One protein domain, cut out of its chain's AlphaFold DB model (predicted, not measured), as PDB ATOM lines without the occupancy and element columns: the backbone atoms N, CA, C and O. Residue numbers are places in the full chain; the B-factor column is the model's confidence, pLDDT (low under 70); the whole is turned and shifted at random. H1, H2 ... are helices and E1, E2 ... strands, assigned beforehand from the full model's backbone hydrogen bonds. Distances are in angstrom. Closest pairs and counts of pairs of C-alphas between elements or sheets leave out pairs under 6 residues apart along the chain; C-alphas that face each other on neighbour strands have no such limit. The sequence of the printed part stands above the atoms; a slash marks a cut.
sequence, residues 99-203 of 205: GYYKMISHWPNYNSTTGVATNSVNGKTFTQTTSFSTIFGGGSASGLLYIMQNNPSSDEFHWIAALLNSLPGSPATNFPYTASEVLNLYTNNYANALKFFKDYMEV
ATOM      1  N   GLY A  99       2.378  23.862  40.288       88.75
ATOM      2  CA  GLY A  99       1.456  24.997  40.359       88.75
ATOM      3  C   GLY A  99       1.809  26.151  39.411       88.75
ATOM      4  O   GLY A  99       0.906  26.782  38.859       88.75
ATOM      5  N   TYR A 100       3.098  26.391  39.156       89.50
ATOM      6  CA  TYR A 100       3.567  27.425  38.226       89.50
ATOM      7  C   TYR A 100       3.083  27.170  36.789       89.50
ATOM      8  O   TYR A 100       2.619  28.086  36.104       89.50
ATOM      9  N   TYR A 101       3.098  25.904  36.362       92.44
ATOM     10  CA  TYR A 101       2.719  25.461  35.018       92.44
ATOM     11  C   TYR A 101       1.202  25.297  34.801       92.44
ATOM     12  O   TYR A 101       0.776  24.823  33.747       92.44
ATOM     13  N   LYS A 102       0.345  25.721  35.743       93.44
ATOM     14  CA  LYS A 102      -1.115  25.780  35.515       93.44
ATOM     15  C   LYS A 102      -1.513  26.821  34.458       93.44
ATOM     16  O   LYS A 102      -2.588  26.719  33.862       93.44
ATOM     17  N   MET A 103      -0.649  27.809  34.220       92.94
ATOM     18  CA  MET A 103      -0.789  28.813  33.164       92.94
ATOM     19  C   MET A 103       0.062  28.432  31.952       92.94
ATOM     20  O   MET A 103       1.265  28.211  32.075       92.94
ATOM     21  N   ILE A 104      -0.545  28.404  30.764       93.94
ATOM     22  CA  ILE A 104       0.156  28.066  29.513       93.94
ATOM     23  C   ILE A 104       1.267  29.068  29.157       93.94
ATOM     24  O   ILE A 104       2.278  28.684  28.578       93.94
ATOM     25  N   SER A 105       1.134  30.331  29.568       93.44
ATOM     26  CA  SER A 105       2.146  31.379  29.369       93.44
ATOM     27  C   SER A 105       3.480  31.103  30.067       93.44
ATOM     28  O   SER A 105       4.473  31.753  29.756       93.44
ATOM     29  N   HIS A 106       3.501  30.164  31.012       92.06
ATOM     30  CA  HIS A 106       4.690  29.712  31.732       92.06
ATOM     31  C   HIS A 106       5.317  28.447  31.135       92.06
ATOM     32  O   HIS A 106       6.313  27.944  31.654       92.06
ATOM     33  N   TRP A 107       4.726  27.885  30.079       93.25
ATOM     34  CA  TRP A 107       5.258  26.681  29.460       93.25
ATOM     35  C   TRP A 107       6.477  27.020  28.596       93.25
ATOM     36  O   TRP A 107       6.495  28.070  27.944       93.25
ATOM     37  N   PRO A 108       7.474  26.121  28.527       91.69
ATOM     38  CA  PRO A 108       8.586  26.267  27.601       91.69
ATOM     39  C   PRO A 108       8.062  26.432  26.172       91.69
ATOM     40  O   PRO A 108       7.078  25.794  25.780       91.69
ATOM     41  N   ASN A 109       8.715  27.299  25.399       92.12
ATOM     42  CA  ASN A 109       8.389  27.560  23.992       92.12
ATOM     43  C   ASN A 109       6.931  28.025  23.752       92.12
ATOM     44  O   ASN A 109       6.356  27.778  22.687       92.12
ATOM     45  N   TYR A 110       6.325  28.714  24.730       94.44
ATOM     46  CA  TYR A 110       5.045  29.405  24.560       94.44
ATOM     47  C   TYR A 110       5.145  30.569  23.564       94.44
ATOM     48  O   TYR A 110       5.971  31.471  23.710       94.44
ATOM     49  N   ASN A 111       4.257  30.577  22.572       94.38
ATOM     50  CA  ASN A 111       4.106  31.651  21.602       94.38
ATOM     51  C   ASN A 111       2.872  32.502  21.952       94.38
ATOM     52  O   ASN A 111       1.734  32.039  21.870       94.38
ATOM     53  N   SER A 112       3.098  33.767  22.317       92.81
ATOM     54  CA  SER A 112       2.042  34.701  22.732       92.81
ATOM     55  C   SER A 112       1.129  35.177  21.598       92.81
ATOM     56  O   SER A 112       0.026  35.638  21.878       92.81
ATOM     57  N   THR A 113       1.549  35.058  20.335       94.06
ATOM     58  CA  THR A 113       0.738  35.414  19.160       94.06
ATOM     59  C   THR A 113      -0.274  34.322  18.818       94.06
ATOM     60  O   THR A 113      -1.390  34.632  18.412       94.06
ATOM     61  N   THR A 114       0.095  33.047  18.977       93.56
ATOM     62  CA  THR A 114      -0.781  31.903  18.669       93.56
ATOM     63  C   THR A 114      -1.494  31.329  19.892       93.56
ATOM     64  O   THR A 114      -2.481  30.615  19.728       93.56
ATOM     65  N   GLY A 115      -1.013  31.605  21.109       93.12
ATOM     66  CA  GLY A 115      -1.548  31.021  22.342       93.12
ATOM     67  C   GLY A 115      -1.209  29.534  22.510       93.12
ATOM     68  O   GLY A 115      -1.957  28.800  23.154       93.12
ATOM     69  N   VAL A 116      -0.111  29.065  21.909       94.19
ATOM     70  CA  VAL A 116       0.297  27.648  21.887       94.19
ATOM     71  C   VAL A 116       1.720  27.501  22.421       94.19
ATOM     72  O   VAL A 116       2.601  28.278  22.058       94.19
ATOM     73  N   ALA A 117       1.955  26.485  23.252       94.62
ATOM     74  CA  ALA A 117       3.294  26.071  23.666       94.62
ATOM     75  C   ALA A 117       3.673  24.780  22.936       94.62
ATOM     76  O   ALA A 117       3.113  23.726  23.232       94.62
ATOM     77  N   THR A 118       4.599  24.861  21.979       95.38
ATOM     78  CA  THR A 118       4.990  23.721  21.131       95.38
ATOM     79  C   THR A 118       6.361  23.210  21.546       95.38
ATOM     80  O   THR A 118       7.356  23.916  21.418       95.38
ATOM     81  N   ASN A 119       6.417  21.968  22.018       94.12
ATOM     82  CA  ASN A 119       7.614  21.351  22.584       94.12
ATOM     83  C   ASN A 119       7.938  20.033  21.877       94.12
ATOM     84  O   ASN A 119       7.052  19.418  21.288       94.12
ATOM     85  N   SER A 120       9.198  19.589  21.909       92.56
ATOM     86  CA  SER A 120       9.614  18.343  21.250       92.56
ATOM     87  C   SER A 120      10.614  17.552  22.088       92.56
ATOM     88  O   SER A 120      11.553  18.122  22.639       92.56
ATOM     89  N   VAL A 121      10.400  16.236  22.195       90.94
ATOM     90  CA  VAL A 121      11.234  15.296  22.967       90.94
ATOM     91  C   VAL A 121      11.300  13.970  22.219       90.94
ATOM     92  O   VAL A 121      10.268  13.432  21.825       90.94
ATOM     93  N   ASN A 122      12.503  13.421  22.017       88.62
ATOM     94  CA  ASN A 122      12.724  12.159  21.293       88.62
ATOM     95  C   ASN A 122      12.016  12.099  19.915       88.62
ATOM     96  O   ASN A 122      11.505  11.055  19.517       88.62
ATOM     97  N   GLY A 123      11.929  13.232  19.207       86.00
ATOM     98  CA  GLY A 123      11.232  13.348  17.917       86.00
ATOM     99  C   GLY A 123       9.699  13.423  17.994       86.00
ATOM    100  O   GLY A 123       9.057  13.614  16.964       86.00
ATOM    101  N   LYS A 124       9.093  13.320  19.185       89.19
ATOM    102  CA  LYS A 124       7.663  13.580  19.402       89.19
ATOM    103  C   LYS A 124       7.439  15.064  19.685       89.19
ATOM    104  O   LYS A 124       7.935  15.571  20.690       89.19
ATOM    105  N   THR A 125       6.647  15.736  18.855       94.25
ATOM    106  CA  THR A 125       6.174  17.105  19.119       94.25
ATOM    107  C   THR A 125       4.849  17.079  19.879       94.25
ATOM    108  O   THR A 125       3.984  16.256  19.583       94.25
ATOM    109  N   PHE A 126       4.685  17.977  20.850       95.19
ATOM    110  CA  PHE A 126       3.499  18.067  21.694       95.19
ATOM    111  C   PHE A 126       3.140  19.504  22.070       95.19
ATOM    112  O   PHE A 126       3.968  20.414  22.012       95.19
ATOM    113  N   THR A 127       1.884  19.684  22.462       96.19
ATOM    114  CA  THR A 127       1.297  20.964  22.862       96.19
ATOM    115  C   THR A 127       0.482  20.812  24.146       96.19
ATOM    116  O   THR A 127       0.353  19.716  24.698       96.19
ATOM    117  N   GLN A 128      -0.125  21.903  24.612       94.31
ATOM    118  CA  GLN A 128      -1.018  21.913  25.771       94.31
ATOM    119  C   GLN A 128      -2.207  20.933  25.673       94.31
ATOM    120  O   GLN A 128      -2.742  20.521  26.705       94.31
ATOM    121  N   THR A 129      -2.632  20.565  24.457       95.81
ATOM    122  CA  THR A 129      -3.788  19.684  24.205       95.81
ATOM    123  C   THR A 129      -3.417  18.222  23.962       95.81
ATOM    124  O   THR A 129      -4.310  17.378  23.961       95.81
ATOM    125  N   THR A 130      -2.136  17.892  23.766       96.88
ATOM    126  CA  THR A 130      -1.692  16.501  23.578       96.88
ATOM    127  C   THR A 130      -2.039  15.658  24.809       96.88
ATOM    128  O   THR A 130      -1.956  16.161  25.927       96.88
ATOM    129  N   SER A 131      -2.440  14.392  24.640       96.81
ATOM    130  CA  SER A 131      -2.765  13.542  25.792       96.81
ATOM    131  C   SER A 131      -1.518  13.130  26.573       96.81
ATOM    132  O   SER A 131      -0.450  12.917  25.989       96.81
ATOM    133  N   PHE A 132      -1.662  12.940  27.886       96.31
ATOM    134  CA  PHE A 132      -0.601  12.381  28.730       96.31
ATOM    135  C   PHE A 132      -0.111  11.022  28.200       96.31
ATOM    136  O   PHE A 132       1.088  10.835  27.969       96.31
ATOM    137  N   SER A 133      -1.046  10.131  27.860       95.56
ATOM    138  CA  SER A 133      -0.774   8.812  27.278       95.56
ATOM    139  C   SER A 133       0.034   8.829  25.975       95.56
ATOM    140  O   SER A 133       0.838   7.927  25.748       95.56
ATOM    141  N   THR A 134      -0.101   9.863  25.137       94.88
ATOM    142  CA  THR A 134       0.661   9.991  23.876       94.88
ATOM    143  C   THR A 134       2.159  10.203  24.136       94.88
ATOM    144  O   THR A 134       3.025   9.720  23.390       94.88
ATOM    145  N   ILE A 135       2.481  10.925  25.210       94.56
ATOM    146  CA  ILE A 135       3.846  11.331  25.554       94.56
ATOM    147  C   ILE A 135       4.521  10.279  26.421       94.56
ATOM    148  O   ILE A 135       5.564   9.756  26.020       94.56
ATOM    149  N   PHE A 136       3.881   9.908  27.528       93.62
ATOM    150  CA  PHE A 136       4.408   8.966  28.516       93.62
ATOM    151  C   PHE A 136       4.166   7.486  28.165       93.62
ATOM    152  O   PHE A 136       4.791   6.612  28.753       93.62
ATOM    153  N   GLY A 137       3.304   7.180  27.187       92.06
ATOM    154  CA  GLY A 137       3.007   5.802  26.765       92.06
ATOM    155  C   GLY A 137       2.030   5.046  27.676       92.06
ATOM    156  O   GLY A 137       1.789   3.862  27.460       92.06
ATOM    157  N   GLY A 138       1.456   5.719  28.675       91.69
ATOM    158  CA  GLY A 138       0.489   5.180  29.632       91.69
ATOM    159  C   GLY A 138      -0.212   6.305  30.399       91.69
ATOM    160  O   GLY A 138       0.096   7.477  30.190       91.69
ATOM    161  N   GLY A 139      -1.164   5.963  31.268       93.00
ATOM    162  CA  GLY A 139      -1.971   6.946  32.003       93.00
ATOM    163  C   GLY A 139      -3.127   7.532  31.183       93.00
ATOM    164  O   GLY A 139      -3.660   6.891  30.275       93.00
ATOM    165  N   SER A 140      -3.548   8.742  31.542       94.38
ATOM    166  CA  SER A 140      -4.775   9.379  31.071       94.38
ATOM    167  C   SER A 140      -4.751   9.781  29.592       94.38
ATOM    168  O   SER A 140      -3.740  10.211  29.032       94.38
ATOM    169  N   ALA A 141      -5.925   9.714  28.960       95.31
ATOM    170  CA  ALA A 141      -6.177  10.290  27.641       95.31
ATOM    171  C   ALA A 141      -6.428  11.815  27.682       95.31
ATOM    172  O   ALA A 141      -6.527  12.444  26.630       95.31
ATOM    173  N   SER A 142      -6.523  12.424  28.869       96.31
ATOM    174  CA  SER A 142      -6.703  13.870  29.028       96.31
ATOM    175  C   SER A 142      -5.497  14.673  28.526       96.31
ATOM    176  O   SER A 142      -4.348  14.239  28.637       96.31
ATOM    177  N   GLY A 143      -5.768  15.874  28.003       96.19
ATOM    178  CA  GLY A 143      -4.738  16.810  27.554       96.19
ATOM    179  C   GLY A 143      -3.846  17.301  28.701       96.19
ATOM    180  O   GLY A 143      -4.338  17.522  29.810       96.19
ATOM    181  N   LEU A 144      -2.553  17.517  28.435       96.31
ATOM    182  CA  LEU A 144      -1.570  17.899  29.457       96.31
ATOM    183  C   LEU A 144      -2.016  19.123  30.288       96.31
ATOM    184  O   LEU A 144      -2.020  19.065  31.515       96.31
ATOM    185  N   LEU A 145      -2.457  20.216  29.653       96.25
ATOM    186  CA  LEU A 145      -2.891  21.421  30.378       96.25
ATOM    187  C   LEU A 145      -4.200  21.213  31.151       96.25
ATOM    188  O   LEU A 145      -4.369  21.786  32.226       96.25
ATOM    189  N   TYR A 146      -5.099  20.356  30.655       96.69
ATOM    190  CA  TYR A 146      -6.314  19.992  31.387       96.69
ATOM    191  C   TYR A 146      -5.962  19.303  32.712       96.69
ATOM    192  O   TYR A 146      -6.514  19.675  33.748       96.69
ATOM    193  N   ILE A 147      -5.010  18.362  32.695       96.25
ATOM    194  CA  ILE A 147      -4.504  17.699  33.906       96.25
ATOM    195  C   ILE A 147      -3.876  18.736  34.843       96.25
ATOM    196  O   ILE A 147      -4.221  18.769  36.023       96.25
ATOM    197  N   MET A 148      -3.040  19.642  34.317       95.44
ATOM    198  CA  MET A 148      -2.418  20.698  35.127       95.44
ATOM    199  C   MET A 148      -3.433  21.603  35.827       95.44
ATOM    200  O   MET A 148      -3.235  21.992  36.977       95.44
ATOM    201  N   GLN A 149      -4.539  21.933  35.164       94.88
ATOM    202  CA  GLN A 149      -5.540  22.844  35.713       94.88
ATOM    203  C   GLN A 149      -6.509  22.161  36.687       94.88
ATOM    204  O   GLN A 149      -6.780  22.733  37.749       94.88
ATOM    205  N   ASN A 150      -6.978  20.953  36.351       95.00
ATOM    206  CA  ASN A 150      -8.120  20.293  36.997       95.00
ATOM    207  C   ASN A 150      -7.742  19.148  37.949       95.00
ATOM    208  O   ASN A 150      -8.525  18.846  38.844       95.00
ATOM    209  N   ASN A 151      -6.548  18.555  37.813       93.31
ATOM    210  CA  ASN A 151      -6.087  17.425  38.630       93.31
ATOM    211  C   ASN A 151      -4.852  17.799  39.485       93.31
ATOM    212  O   ASN A 151      -3.813  17.134  39.374       93.31
ATOM    213  N   PRO A 152      -4.910  18.861  40.321       87.81
ATOM    214  CA  PRO A 152      -3.781  19.264  41.155       87.81
ATOM    215  C   PRO A 152      -3.359  18.129  42.095       87.81
ATOM    216  O   PRO A 152      -4.175  17.311  42.518       87.81
ATOM    217  N   SER A 153      -2.065  18.074  42.400       86.44
ATOM    218  CA  SER A 153      -1.425  17.069  43.264       86.44
ATOM    219  C   SER A 153      -1.536  15.599  42.806       86.44
ATOM    220  O   SER A 153      -1.010  14.715  43.485       86.44
ATOM    221  N   SER A 154      -2.141  15.314  41.645       92.94
ATOM    222  CA  SER A 154      -2.150  13.974  41.037       92.94
ATOM    223  C   SER A 154      -0.745  13.516  40.620       92.94
ATOM    224  O   SER A 154       0.182  14.317  40.512       92.94
ATOM    225  N   ASP A 155      -0.545  12.224  40.360       94.75
ATOM    226  CA  ASP A 155       0.763  11.743  39.894       94.75
ATOM    227  C   ASP A 155       1.141  12.359  38.538       94.75
ATOM    228  O   ASP A 155       2.259  12.838  38.357       94.75
ATOM    229  N   GLU A 156       0.184  12.410  37.609       95.00
ATOM    230  CA  GLU A 156       0.361  12.986  36.273       95.00
ATOM    231  C   GLU A 156       0.724  14.477  36.339       95.00
ATOM    232  O   GLU A 156       1.601  14.920  35.605       95.00
ATOM    233  N   PHE A 157       0.140  15.236  37.272       94.69
ATOM    234  CA  PHE A 157       0.484  16.639  37.541       94.69
ATOM    235  C   PHE A 157       1.977  16.835  37.855       94.69
ATOM    236  O   PHE A 157       2.620  17.735  37.309       94.69
ATOM    237  N   HIS A 158       2.562  15.948  38.665       93.62
ATOM    238  CA  HIS A 158       3.996  15.981  38.966       93.62
ATOM    239  C   HIS A 158       4.840  15.517  37.770       93.62
ATOM    240  O   HIS A 158       5.851  16.142  37.460       93.62
ATOM    241  N   TRP A 159       4.424  14.469  37.053       95.56
ATOM    242  CA  TRP A 159       5.135  13.996  35.857       95.56
ATOM    243  C   TRP A 159       5.185  15.039  34.735       95.56
ATOM    244  O   TRP A 159       6.232  15.225  34.115       95.56
ATOM    245  N   ILE A 160       4.087  15.763  34.504       95.44
ATOM    246  CA  ILE A 160       4.032  16.863  33.534       95.44
ATOM    247  C   ILE A 160       4.961  17.998  33.972       95.44
ATOM    248  O   ILE A 160       5.746  18.477  33.160       95.44
ATOM    249  N   ALA A 161       4.937  18.396  35.245       93.44
ATOM    250  CA  ALA A 161       5.831  19.436  35.756       93.44
ATOM    251  C   ALA A 161       7.317  19.052  35.651       93.44
ATOM    252  O   ALA A 161       8.133  19.871  35.232       93.44
ATOM    253  N   ALA A 162       7.675  17.798  35.954       92.12
ATOM    254  CA  ALA A 162       9.029  17.284  35.759       92.12
ATOM    255  C   ALA A 162       9.451  17.356  34.283       92.12
ATOM    256  O   ALA A 162      10.553  17.809  33.977       92.12
ATOM    257  N   LEU A 163       8.553  16.988  33.361       94.25
ATOM    258  CA  LEU A 163       8.798  17.109  31.927       94.25
ATOM    259  C   LEU A 163       8.995  18.579  31.517       94.25
ATOM    260  O   LEU A 163       9.985  18.890  30.865       94.25
ATOM    261  N   LEU A 164       8.122  19.496  31.944       93.62
ATOM    262  CA  LEU A 164       8.217  20.925  31.608       93.62
ATOM    263  C   LEU A 164       9.468  21.600  32.202       93.62
ATOM    264  O   LEU A 164      10.076  22.441  31.542       93.62
ATOM    265  N   ASN A 165       9.909  21.197  33.396       90.75
ATOM    266  CA  ASN A 165      11.179  21.641  33.980       90.75
ATOM    267  C   ASN A 165      12.411  21.123  33.210       90.75
ATOM    268  O   ASN A 165      13.450  21.770  33.203       90.75
ATOM    269  N   SER A 166      12.303  19.970  32.549       89.69
ATOM    270  CA  SER A 166      13.411  19.300  31.845       89.69
ATOM    271  C   SER A 166      13.600  19.691  30.367       89.69
ATOM    272  O   SER A 166      14.446  19.117  29.671       89.69
ATOM    273  N   LEU A 167      12.785  20.622  29.857       90.50
ATOM    274  CA  LEU A 167      12.783  21.044  28.452       90.50
ATOM    275  C   LEU A 167      13.767  22.192  28.161       90.50
ATOM    276  O   LEU A 167      13.931  23.095  28.984       90.50
ATOM    277  N   PRO A 168      14.343  22.255  26.944       79.88
ATOM    278  CA  PRO A 168      15.044  23.449  26.484       79.88
ATOM    279  C   PRO A 168      14.067  24.632  26.379       79.88
ATOM    280  O   PRO A 168      12.962  24.499  25.846       79.88
ATOM    281  N   GLY A 169      14.477  25.792  26.894       75.88
ATOM    282  CA  GLY A 169      13.607  26.968  27.016       75.88
ATOM    283  C   GLY A 169      12.691  26.948  28.247       75.88
ATOM    284  O   GLY A 169      11.837  27.824  28.373       75.88
ATOM    285  N   SER A 170      12.853  25.979  29.154       80.94
ATOM    286  CA  SER A 170      12.241  26.043  30.482       80.94
ATOM    287  C   SER A 170      12.876  27.152  31.327       80.94
ATOM    288  O   SER A 170      14.094  27.338  31.256       80.94
ATOM    289  N   PRO A 171      12.105  27.872  32.164       71.00
ATOM    290  CA  PRO A 171      12.691  28.790  33.139       71.00
ATOM    291  C   PRO A 171      13.500  28.041  34.221       71.00
ATOM    292  O   PRO A 171      14.351  28.639  34.881       71.00
ATOM    293  N   ALA A 172      13.291  26.727  34.381       74.19
ATOM    294  CA  ALA A 172      14.100  25.854  35.227       74.19
ATOM    295  C   ALA A 172      15.507  25.629  34.635       74.19
ATOM    296  O   ALA A 172      15.777  24.650  33.944       74.19
ATOM    297  N   THR A 173      16.431  26.543  34.928       63.56
ATOM    298  CA  THR A 173      17.797  26.530  34.365       63.56
ATOM    299  C   THR A 173      18.685  25.368  34.827       63.56
ATOM    300  O   THR A 173      19.670  25.077  34.156       63.56
ATOM    301  N   ASN A 174      18.356  24.698  35.940       70.31
ATOM    302  CA  ASN A 174      19.170  23.635  36.549       70.31
ATOM    303  C   ASN A 174      18.310  22.437  37.007       70.31
ATOM    304  O   ASN A 174      18.445  21.970  38.143       70.31
ATOM    305  N   PHE A 175      17.394  21.949  36.166       79.50
ATOM    306  CA  PHE A 175      16.656  20.721  36.477       79.50
ATOM    307  C   PHE A 175      17.559  19.478  36.293       79.50
ATOM    308  O   PHE A 175      18.310  19.409  35.321       79.50
ATOM    309  N   PRO A 176      17.530  18.485  37.206       78.06
ATOM    310  CA  PRO A 176      18.516  17.398  37.228       78.06
ATOM    311  C   PRO A 176      18.308  16.268  36.209       78.06
ATOM    312  O   PRO A 176      19.096  15.326  36.211       78.06
ATOM    313  N   TYR A 177      17.282  16.341  35.357       83.00
ATOM    314  CA  TYR A 177      17.013  15.366  34.291       83.00
ATOM    315  C   TYR A 177      16.762  16.084  32.970       83.00
ATOM    316  O   TYR A 177      16.152  17.152  32.958       83.00
ATOM    317  N   THR A 178      17.141  15.472  31.850       88.88
ATOM    318  CA  THR A 178      16.595  15.846  30.540       88.88
ATOM    319  C   THR A 178      15.191  15.273  30.353       88.88
ATOM    320  O   THR A 178      14.816  14.269  30.965       88.88
ATOM    321  N   ALA A 179      14.419  15.861  29.440       90.38
ATOM    322  CA  ALA A 179      13.093  15.358  29.089       90.38
ATOM    323  C   ALA A 179      13.095  13.892  28.626       90.38
ATOM    324  O   ALA A 179      12.181  13.135  28.952       90.38
ATOM    325  N   SER A 180      14.150  13.458  27.932       90.06
ATOM    326  CA  SER A 180      14.336  12.063  27.526       90.06
ATOM    327  C   SER A 180      14.460  11.117  28.727       90.06
ATOM    328  O   SER A 180      13.905  10.018  28.701       90.06
ATOM    329  N   GLU A 181      15.138  11.542  29.797       89.94
ATOM    330  CA  GLU A 181      15.264  10.762  31.032       89.94
ATOM    331  C   GLU A 181      13.994  10.797  31.876       89.94
ATOM    332  O   GLU A 181      13.652   9.770  32.448       89.94
ATOM    333  N   VAL A 182      13.247  11.908  31.914       91.00
ATOM    334  CA  VAL A 182      11.933  11.947  32.589       91.00
ATOM    335  C   VAL A 182      10.986  10.907  31.978       91.00
ATOM    336  O   VAL A 182      10.368  10.136  32.713       91.00
ATOM    337  N   LEU A 183      10.929  10.797  30.644       93.12
ATOM    338  CA  LEU A 183      10.149   9.745  29.978       93.12
ATOM    339  C   LEU A 183      10.685   8.335  30.284       93.12
ATOM    340  O   LEU A 183       9.907   7.411  30.507       93.12
ATOM    341  N   ASN A 184      12.009   8.157  30.342       92.12
ATOM    342  CA  ASN A 184      12.619   6.873  30.698       92.12
ATOM    343  C   ASN A 184      12.319   6.457  32.153       92.12
ATOM    344  O   ASN A 184      12.055   5.287  32.427       92.12
ATOM    345  N   LEU A 185      12.331   7.415  33.084       91.69
ATOM    346  CA  LEU A 185      12.008   7.219  34.496       91.69
ATOM    347  C   LEU A 185      10.538   6.841  34.698       91.69
ATOM    348  O   LEU A 185      10.259   6.011  35.561       91.69
ATOM    349  N   TYR A 186       9.616   7.390  33.899       92.62
ATOM    350  CA  TYR A 186       8.201   7.005  33.936       92.62
ATOM    351  C   TYR A 186       8.022   5.508  33.649       92.62
ATOM    352  O   TYR A 186       7.346   4.813  34.404       92.62
ATOM    353  N   THR A 187       8.695   4.995  32.614       91.88
ATOM    354  CA  THR A 187       8.626   3.578  32.226       91.88
ATOM    355  C   THR A 187       9.388   2.658  33.183       91.88
ATOM    356  O   THR A 187       8.891   1.593  33.534       91.88
ATOM    357  N   ASN A 188      10.602   3.041  33.595       89.00
ATOM    358  CA  ASN A 188      11.555   2.116  34.224       89.00
ATOM    359  C   ASN A 188      11.798   2.345  35.727       89.00
ATOM    360  O   ASN A 188      12.432   1.509  36.367       89.00
ATOM    361  N   ASN A 189      11.339   3.458  36.314       87.94
ATOM    362  CA  ASN A 189      11.578   3.774  37.730       87.94
ATOM    363  C   ASN A 189      10.466   4.644  38.361       87.94
ATOM    364  O   ASN A 189      10.743   5.550  39.153       87.94
ATOM    365  N   TYR A 190       9.206   4.365  38.002       88.44
ATOM    366  CA  TYR A 190       8.043   5.205  38.310       88.44
ATOM    367  C   TYR A 190       7.982   5.668  39.775       88.44
ATOM    368  O   TYR A 190       7.951   6.865  40.046       88.44
ATOM    369  N   ALA A 191       7.998   4.735  40.733       87.06
ATOM    370  CA  ALA A 191       7.728   5.042  42.139       87.06
ATOM    371  C   ALA A 191       8.797   5.940  42.788       87.06
ATOM    372  O   ALA A 191       8.459   6.894  43.491       87.06
ATOM    373  N   ASN A 192      10.084   5.673  42.537       82.81
ATOM    374  CA  ASN A 192      11.173   6.462  43.120       82.81
ATOM    375  C   ASN A 192      11.268   7.849  42.475       82.81
ATOM    376  O   ASN A 192      11.487   8.838  43.173       82.81
ATOM    377  N   ALA A 193      11.073   7.921  41.155       85.75
ATOM    378  CA  ALA A 193      11.062   9.179  40.424       85.75
ATOM    379  C   ALA A 193       9.883  10.062  40.844       85.75
ATOM    380  O   ALA A 193      10.086  11.216  41.207       85.75
ATOM    381  N   LEU A 194       8.673   9.502  40.910       88.31
ATOM    382  CA  LEU A 194       7.485  10.200  41.388       88.31
ATOM    383  C   LEU A 194       7.653  10.715  42.824       88.31
ATOM    384  O   LEU A 194       7.298  11.860  43.094       88.31
ATOM    385  N   LYS A 195       8.208   9.903  43.737       85.75
ATOM    386  CA  LYS A 195       8.490  10.350  45.108       85.75
ATOM    387  C   LYS A 195       9.455  11.536  45.109       85.75
ATOM    388  O   LYS A 195       9.167  12.539  45.751       85.75
ATOM    389  N   PHE A 196      10.556  11.445  44.357       83.31
ATOM    390  CA  PHE A 196      11.489  12.560  44.203       83.31
ATOM    391  C   PHE A 196      10.782  13.807  43.657       83.31
ATOM    392  O   PHE A 196      10.945  14.879  44.220       83.31
ATOM    393  N   PHE A 197       9.958  13.683  42.614       86.00
ATOM    394  CA  PHE A 197       9.246  14.814  42.013       86.00
ATOM    395  C   PHE A 197       8.252  15.482  42.971       86.00
ATOM    396  O   PHE A 197       8.215  16.711  43.015       86.00
ATOM    397  N   LYS A 198       7.515  14.703  43.771       86.44
ATOM    398  CA  LYS A 198       6.639  15.217  44.838       86.44
ATOM    399  C   LYS A 198       7.434  15.959  45.914       86.44
ATOM    400  O   LYS A 198       7.156  17.120  46.184       86.44
ATOM    401  N   ASP A 199       8.463  15.323  46.473       79.38
ATOM    402  CA  ASP A 199       9.262  15.905  47.559       79.38
ATOM    403  C   ASP A 199      10.071  17.137  47.108       79.38
ATOM    404  O   ASP A 199      10.309  18.053  47.892       79.38
ATOM    405  N   TYR A 200      10.538  17.152  45.857       72.06
ATOM    406  CA  TYR A 200      11.436  18.178  45.333       72.06
ATOM    407  C   TYR A 200      10.687  19.389  44.763       72.06
ATOM    408  O   TYR A 200      11.059  20.520  45.065       72.06
ATOM    409  N   MET A 201       9.648  19.195  43.940       74.12
ATOM    410  CA  MET A 201       9.020  20.318  43.221       74.12
ATOM    411  C   MET A 201       7.974  21.073  44.050       74.12
ATOM    412  O   MET A 201       7.697  22.223  43.743       74.12
ATOM    413  N   GLU A 202       7.437  20.493  45.126       71.75
ATOM    414  CA  GLU A 202       6.538  21.214  46.047       71.75
ATOM    415  C   GLU A 202       7.291  22.189  46.983       71.75
ATOM    416  O   GLU A 202       6.677  23.032  47.631       71.75
ATOM    417  N   VAL A 203       8.629  22.105  47.049       59.78
ATOM    418  CA  VAL A 203       9.481  22.929  47.937       59.78
ATOM    419  C   VAL A 203      10.140  24.113  47.210       59.78
ATOM    420  O   VAL A 203      10.606  25.047  47.860       59.78
TER     421      VAL A 203
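Overview. This is residues 99 to 203 of the 205 residues of an uncharacterized protein of Rhodoferax sp. YR267 (UniProt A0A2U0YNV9). A small two-stranded hairpin, E1 and E2, lies at one side of a group of helices in which H3 is in the middle, with H2, H4 and H5 packed around it; short H1 packs on H4. A long unnamed stretch, residues 99 to 118, leads to the hairpin. The 105 printed residues hold two strands, an antiparallel sheet in the order E1 - E2, then five helices, H1 to H5; the class is mostly helix, with under half of the residues in named elements. The whole is compact and rounded, with a radius of gyration of the C-alphas of 12.5 A and spans of 39 by 29 by 28 A.

Along the chain. E1, residues 119 to 121, begins at C-alpha 119 (7.614, 21.351, 22.584); E2 is residues 124 to 126. H1 is residues 132 to 136 and H2 144 to 150. H3, residues 155 to 165, is 15.5 A long; H4, 179 to 188, 14.3 A; H5, 190 to 201, 15.9 A, ending at C-alpha 201 (9.020, 20.318, 43.221).

Arrangement. In the E1 and E2 hairpin, N 119 and O 126 are 2.9 A apart, within hydrogen-bond range. The closest C-alphas of E1 and H4, Val 121 and Ser 180, are 6.4 A apart. H1 touches H4, closest at C-alphas 136 and 183, 6.0 A. H3, the hub, forms a helical hairpin with H4, at a shallow tilt of 28 degrees, opposite ways; C-alphas 163 and 179 are closest, 5.4 A. H3 touches H5 at a steep tilt of 65 degrees, the same way, closest at C-alphas 158 and 197, 6.2 A. H3 touches H2 at a steep tilt of 54 degrees, opposite ways, closest at C-alphas 157 and 148, 5.5 A. In H1, H2, H3, H4 and H5 every O i to N i+4 pair is within hydrogen-bond range.

Size, cuts and confidence. The C-alphas farthest apart, Thr 113 and Asn 192, are 39.0 A apart. The printed part has no cut. The link from H3 to H4 is long, 13 residues. Residues 173 and 203 have pLDDT under 70.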